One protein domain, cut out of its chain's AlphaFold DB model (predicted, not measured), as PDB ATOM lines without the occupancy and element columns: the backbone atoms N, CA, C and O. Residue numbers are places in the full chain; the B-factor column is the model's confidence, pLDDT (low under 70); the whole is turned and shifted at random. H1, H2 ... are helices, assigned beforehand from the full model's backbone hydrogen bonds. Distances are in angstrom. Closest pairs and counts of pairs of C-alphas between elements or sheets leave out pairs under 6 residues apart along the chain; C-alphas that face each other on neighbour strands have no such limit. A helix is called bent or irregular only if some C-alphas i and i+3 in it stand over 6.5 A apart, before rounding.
ATOM      1  N   ARG A  15      34.216 -21.365 -19.156       81.81
ATOM      2  CA  ARG A  15      33.143 -22.141 -18.533       81.81
ATOM      3  C   ARG A  15      33.681 -23.115 -17.485       81.81
ATOM      4  O   ARG A  15      33.141 -23.175 -16.393       81.81
ATOM      5  N   GLU A  16      34.768 -23.823 -17.787       84.31
ATOM      6  CA  GLU A  16      35.413 -24.748 -16.839       84.31
ATOM      7  C   GLU A  16      35.956 -24.014 -15.599       84.31
ATOM      8  O   GLU A  16      35.912 -24.526 -14.480       84.31
ATOM      9  N   PHE A  17      36.452 -22.791 -15.786       87.75
ATOM     10  CA  PHE A  17      36.857 -21.923 -14.684       87.75
ATOM     11  C   PHE A  17      35.650 -21.477 -13.840       87.75
ATOM     12  O   PHE A  17      35.672 -21.589 -12.611       87.75
ATOM     13  N   GLU A  18      34.579 -21.016 -14.487       88.00
ATOM     14  CA  GLU A  18      33.340 -20.588 -13.831       88.00
ATOM     15  C   GLU A  18      32.673 -21.732 -13.053       88.00
ATOM     16  O   GLU A  18      32.298 -21.528 -11.903       88.00
ATOM     17  N   GLU A  19      32.610 -22.948 -13.602       87.94
ATOM     18  CA  GLU A  19      32.079 -24.139 -12.911       87.94
ATOM     19  C   GLU A  19      32.808 -24.414 -11.592       87.94
ATOM     20  O   GLU A  19      32.219 -24.895 -10.622       87.94
ATOM     21  N   ARG A  20      34.100 -24.088 -11.533       86.44
ATOM     22  CA  ARG A  20      34.946 -24.385 -10.383       86.44
ATOM     23  C   ARG A  20      34.909 -23.315  -9.297       86.44
ATOM     24  O   ARG A  20      34.956 -23.661  -8.118       86.44
ATOM     25  N   PHE A  21      34.881 -22.040  -9.676       88.38
ATOM     26  CA  PHE A  21      34.989 -20.923  -8.727       88.38
ATOM     27  C   PHE A  21      33.685 -20.148  -8.538       88.38
ATOM     28  O   PHE A  21      33.473 -19.569  -7.474       88.38
ATOM     29  N   PHE A  22      32.802 -20.167  -9.533       89.88
ATOM     30  CA  PHE A  22      31.552 -19.407  -9.565       89.88
ATOM     31  C   PHE A  22      30.345 -20.280  -9.973       89.88
ATOM     32  O   PHE A  22      29.550 -19.861 -10.818       89.88
ATOM     33  N   PRO A  23      30.155 -21.479  -9.377       86.31
ATOM     34  CA  PRO A  23      29.135 -22.428  -9.830       86.31
ATOM     35  C   PRO A  23      27.714 -21.860  -9.754       86.31
ATOM     36  O   PRO A  23      26.933 -22.064 -10.673       86.31
ATOM     37  N   LYS A  24      27.400 -21.084  -8.705       85.81
ATOM     38  CA  LYS A  24      26.075 -20.465  -8.534       85.81
ATOM     39  C   LYS A  24      25.774 -19.426  -9.609       85.81
ATOM     40  O   LYS A  24      24.719 -19.467 -10.212       85.81
ATOM     41  N   SER A  25      26.723 -18.537  -9.900       82.50
ATOM     42  CA  SER A  25      26.544 -17.517 -10.941       82.50
ATOM     43  C   SER A  25      26.418 -18.133 -12.334       82.50
ATOM     44  O   SER A  25      25.707 -17.602 -13.184       82.50
ATOM     45  N   LEU A  26      27.099 -19.256 -12.575       81.38
ATOM     46  CA  LEU A  26      26.932 -20.019 -13.804       81.38
ATOM     47  C   LEU A  26      25.544 -20.666 -13.878       81.38
ATOM     48  O   LEU A  26      24.918 -20.603 -14.930       81.38
ATOM     49  N   GLU A  27      25.075 -21.271 -12.789       81.69
ATOM     50  CA  GLU A  27      23.743 -21.872 -12.683       81.69
ATOM     51  C   GLU A  27      22.640 -20.826 -12.883       81.69
ATOM     52  O   GLU A  27      21.777 -21.022 -13.730       81.69
ATOM     53  N   ASP A  28      22.734 -19.671 -12.223       80.88
ATOM     54  CA  ASP A  28      21.796 -18.555 -12.382       80.88
ATOM     55  C   ASP A  28      21.767 -18.044 -13.832       80.88
ATOM     56  O   ASP A  28      20.697 -17.857 -14.406       80.88
ATOM     57  N   ARG A  29      22.939 -17.889 -14.471       75.00
ATOM     58  CA  ARG A  29      23.033 -17.500 -15.888       75.00
ATOM     59  C   ARG A  29      22.414 -18.554 -16.801       75.00
ATOM     60  O   ARG A  29      21.748 -18.202 -17.769       75.00
ATOM     61  N   LEU A  30      22.657 -19.836 -16.525       71.88
ATOM     62  CA  LEU A  30      22.085 -20.935 -17.298       71.88
ATOM     63  C   LEU A  30      20.559 -20.949 -17.165       71.88
ATOM     64  O   LEU A  30      19.883 -21.014 -18.188       71.88
ATOM     65  N   LEU A  31      20.032 -20.782 -15.952       70.25
ATOM     66  CA  LEU A  31      18.600 -20.688 -15.669       70.25
ATOM     67  C   LEU A  31      17.954 -19.447 -16.308       70.25
ATOM     68  O   LEU A  31      16.858 -19.546 -16.853       70.25
ATOM     69  N   GLU A  32      18.633 -18.296 -16.329       64.06
ATOM     70  CA  GLU A  32      18.177 -17.122 -17.091       64.06
ATOM     71  C   GLU A  32      18.140 -17.408 -18.601       64.06
ATOM     72  O   GLU A  32      17.185 -17.032 -19.290       64.06
ATOM     73  N   THR A  33      19.143 -18.114 -19.133       58.53
ATOM     74  CA  THR A  33      19.188 -18.488 -20.558       58.53
ATOM     75  C   THR A  33      18.263 -19.646 -20.940       58.53
ATOM     76  O   THR A  33      17.969 -19.807 -22.123       58.53
ATOM     77  N   GLU A  34      17.759 -20.428 -19.977       56.06
ATOM     78  CA  GLU A  34      16.747 -21.473 -20.210       56.06
ATOM     79  C   GLU A  34      15.374 -20.901 -20.589       56.06
ATOM     80  O   GLU A  34      14.486 -21.634 -21.045       56.06
ATOM     81  N   THR A  35      15.202 -19.580 -20.497       60.94
ATOM     82  CA  THR A  35      14.102 -18.881 -21.158       60.94
ATOM     83  C   THR A  35      14.323 -18.930 -22.669       60.94
ATOM     84  O   THR A  35      14.886 -18.008 -23.251       60.94
ATOM     85  N   ASP A  36      13.898 -20.031 -23.305       72.75
ATOM     86  CA  ASP A  36      13.884 -20.195 -24.763       72.75
ATOM     87  C   ASP A  36      13.427 -18.871 -25.406       72.75
ATOM     88  O   ASP A  36      12.271 -18.470 -25.208       72.75
ATOM     89  N   PRO A  37      14.311 -18.169 -26.140       75.56
ATOM     90  CA  PRO A  37      14.002 -16.858 -26.696       75.56
ATOM     91  C   PRO A  37      12.738 -16.881 -27.559       75.56
ATOM     92  O   PRO A  37      12.003 -15.894 -27.606       75.56
ATOM     93  N   ALA A  38      12.438 -18.022 -28.192       74.81
ATOM     94  CA  ALA A  38      11.203 -18.212 -28.936       74.81
ATOM     95  C   ALA A  38       9.980 -18.263 -28.008       74.81
ATOM     96  O   ALA A  38       8.985 -17.589 -28.277       74.81
ATOM     97  N   LYS A  39      10.040 -18.993 -26.887       77.06
ATOM     98  CA  LYS A  39       8.957 -19.004 -25.884       77.06
ATOM     99  C   LYS A  39       8.749 -17.630 -25.257       77.06
ATOM    100  O   LYS A  39       7.598 -17.224 -25.094       77.06
ATOM    101  N   LEU A  40       9.827 -16.909 -24.949       80.94
ATOM    102  CA  LEU A  40       9.748 -15.550 -24.416       80.94
ATOM    103  C   LEU A  40       9.103 -14.598 -25.434       80.94
ATOM    104  O   LEU A  40       8.166 -13.875 -25.096       80.94
ATOM    105  N   GLY A  41       9.529 -14.661 -26.699       82.94
ATOM    106  CA  GLY A  41       8.933 -13.879 -27.784       82.94
ATOM    107  C   GLY A  41       7.444 -14.176 -27.983       82.94
ATOM    108  O   GLY A  41       6.640 -13.253 -28.106       82.94
ATOM    109  N   ILE A  42       7.047 -15.453 -27.940       81.31
ATOM    110  CA  ILE A  42       5.638 -15.869 -28.036       81.31
ATOM    111  C   ILE A  42       4.820 -15.333 -26.852       81.31
ATOM    112  O   ILE A  42       3.692 -14.874 -27.050       81.31
ATOM    113  N   ALA A  43       5.361 -15.379 -25.631       83.12
ATOM    114  CA  ALA A  43       4.684 -14.865 -24.441       83.12
ATOM    115  C   ALA A  43       4.458 -13.346 -24.528       83.12
ATOM    116  O   ALA A  43       3.327 -12.890 -24.345       83.12
ATOM    117  N   LEU A  44       5.490 -12.587 -24.908       87.69
ATOM    118  CA  LEU A  44       5.420 -11.131 -25.074       87.69
ATOM    119  C   LEU A  44       4.439 -10.716 -26.182       87.69
ATOM    120  O   LEU A  44       3.658  -9.775 -26.012       87.69
ATOM    121  N   ALA A  45       4.429 -11.436 -27.309       92.06
ATOM    122  CA  ALA A  45       3.488 -11.178 -28.396       92.06
ATOM    123  C   ALA A  45       2.032 -11.414 -27.958       92.06
ATOM    124  O   ALA A  45       1.151 -10.605 -28.252       92.06
ATOM    125  N   ARG A  46       1.777 -12.495 -27.206       92.06
ATOM    126  CA  ARG A  46       0.447 -12.794 -26.651       92.06
ATOM    127  C   ARG A  46      -0.022 -11.736 -25.659       92.06
ATOM    128  O   ARG A  46      -1.187 -11.350 -25.703       92.06
ATOM    129  N   GLU A  47       0.855 -11.276 -24.773       92.00
ATOM    130  CA  GLU A  47       0.540 -10.204 -23.826       92.00
ATOM    131  C   GLU A  47       0.185  -8.901 -24.557       92.00
ATOM    132  O   GLU A  47      -0.827  -8.266 -24.254       92.00
ATOM    133  N   SER A  48       0.969  -8.553 -25.581       94.56
ATOM    134  CA  SER A  48       0.749  -7.357 -26.395       94.56
ATOM    135  C   SER A  48      -0.614  -7.378 -27.093       94.56
ATOM    136  O   SER A  48      -1.337  -6.384 -27.051       94.56
ATOM    137  N   LEU A  49      -1.006  -8.519 -27.674       95.69
ATOM    138  CA  LEU A  49      -2.318  -8.682 -28.310       95.69
ATOM    139  C   LEU A  49      -3.472  -8.506 -27.319       95.69
ATOM    140  O   LEU A  49      -4.393  -7.742 -27.595       95.69
ATOM    141  N   ARG A  50      -3.394  -9.128 -26.136       93.94
ATOM    142  CA  ARG A  50      -4.435  -8.989 -25.099       93.94
ATOM    143  C   ARG A  50      -4.637  -7.541 -24.666       93.94
ATOM    144  O   ARG A  50      -5.760  -7.115 -24.418       93.94
ATOM    145  N   LYS A  51      -3.546  -6.777 -24.574       94.50
ATOM    146  CA  LYS A  51      -3.608  -5.358 -24.217       94.50
ATOM    147  C   LYS A  51      -4.322  -4.541 -25.295       94.50
ATOM    148  O   LYS A  51      -5.148  -3.703 -24.950       94.50
ATOM    149  N   ILE A  52      -4.061  -4.824 -26.571       95.25
ATOM    150  CA  ILE A  52      -4.756  -4.181 -27.696       95.25
ATOM    151  C   ILE A  52      -6.251  -4.525 -27.662       95.25
ATOM    152  O   ILE A  52      -7.083  -3.626 -27.724       95.25
ATOM    153  N   GLU A  53      -6.602  -5.800 -27.483       92.94
ATOM    154  CA  GLU A  53      -7.999  -6.246 -27.379       92.94
ATOM    155  C   GLU A  53      -8.746  -5.553 -26.231       92.94
ATOM    156  O   GLU A  53      -9.865  -5.083 -26.426       92.94
ATOM    157  N   SER A  54      -8.110  -5.409 -25.061       92.50
ATOM    158  CA  SER A  54      -8.710  -4.714 -23.911       92.50
ATOM    159  C   SER A  54      -8.945  -3.220 -24.128       92.50
ATOM    160  O   SER A  54      -9.763  -2.634 -23.432       92.50
ATOM    161  N   GLN A  55      -8.219  -2.596 -25.059       90.62
ATOM    162  CA  GLN A  55      -8.385  -1.183 -25.404       90.62
ATOM    163  C   GLN A  55      -9.416  -0.965 -26.516       90.62
ATOM    164  O   GLN A  55      -9.865   0.160 -26.714       90.62
ATOM    165  N   LEU A  56      -9.748  -2.021 -27.263       89.12
ATOM    166  CA  LEU A  56     -10.723  -1.993 -28.352       89.12
ATOM    167  C   LEU A  56     -12.144  -2.378 -27.903       89.12
ATOM    168  O   LEU A  56     -13.070  -2.228 -28.699       89.12
ATOM    169  N   SER A  57     -12.310  -2.885 -26.676       66.56
ATOM    170  CA  SER A  57     -13.611  -3.139 -26.028       66.56
ATOM    171  C   SER A  57     -14.035  -1.959 -25.162       66.56
ATOM    172  O   SER A  57     -15.256  -1.696 -25.111       66.56
TER     173      SER A  57
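Overview. This is residues 15 to 57 of the 57 residues of an uncharacterized protein of uncultured Methanosarcinales archaeon (UniProt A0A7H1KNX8). Three helices follow one another end to end in a long, thin, zigzag rod with no packed core. The short first helix, H1, makes a turned corner at one end with H2; beyond it H2 and the long H3 make a wide, open V, joined at residues 34 to 36. The 43 printed residues have three named helices, in the order H1, H2, H3, and no named strand, and the class is all helix. The whole is extended, with a radius of gyration of the C-alphas of 17.5 A, and the C-alphas span 55 by 14 by 7 A along their three main axes.

Arrangement. H1, residues 15 to 21, and H2, residues 23 to 33, are joined by a tight link of one residue, Phe 22. H1 and H2 only just touch, with 3 pairs of C-alphas within 8 A, and they touch only at the corner by their link. Their closest C-alphas are those of Glu 18 and Leu 26, 6.4 A apart. Their lines stand at a steep tilt of 44 degrees, and they run opposite ways; their centres are 11.6 A apart. After H2 a tight link of three residues, 34 to 36, leads to H3, residues 37 to 56. H2 and H3 are apart, with no C-alpha of the one within 8 A of the other. H1 and H3 are apart by the same measure. In H1, H2 and H3 every pair of O of residue i and N of residue i+4 is within hydrogen-bond range.

Along the chain. H1 begins at C-alpha 15, at (33.143, -22.141, -18.533), and its seven residues measure 10.1 A from first to last C-alpha. H2, residues 23 to 33, has 11 residues and measures 15.2 A; it begins at C-alpha 23, at (29.135, -22.428, -9.830). H3, residues 37 to 56, is the longest helix, with 20 residues and 28.9 A from first to last C-alpha, and it ends at C-alpha 56, at (-10.723, -1.993, -28.352). No helix is bent or irregular.

Size, cuts and confidence. The two C-alphas farthest apart are those of Arg 20 and Ser 57, at 55.3 A, and the first and last printed C-alphas, of Arg 15 and Ser 57, are 51.0 A apart. Residues 28 to 57, of which 28 to 33 belong to H2 and 37 to 56 belong to H3, stand free. The printed part has no cut, and it ends at Ser 57, the chain's last residue. Neither link is long. The mean pLDDT of the printed part is 82.5, and residues 32 to 35 and residue 57 are under 70 in this predicted model.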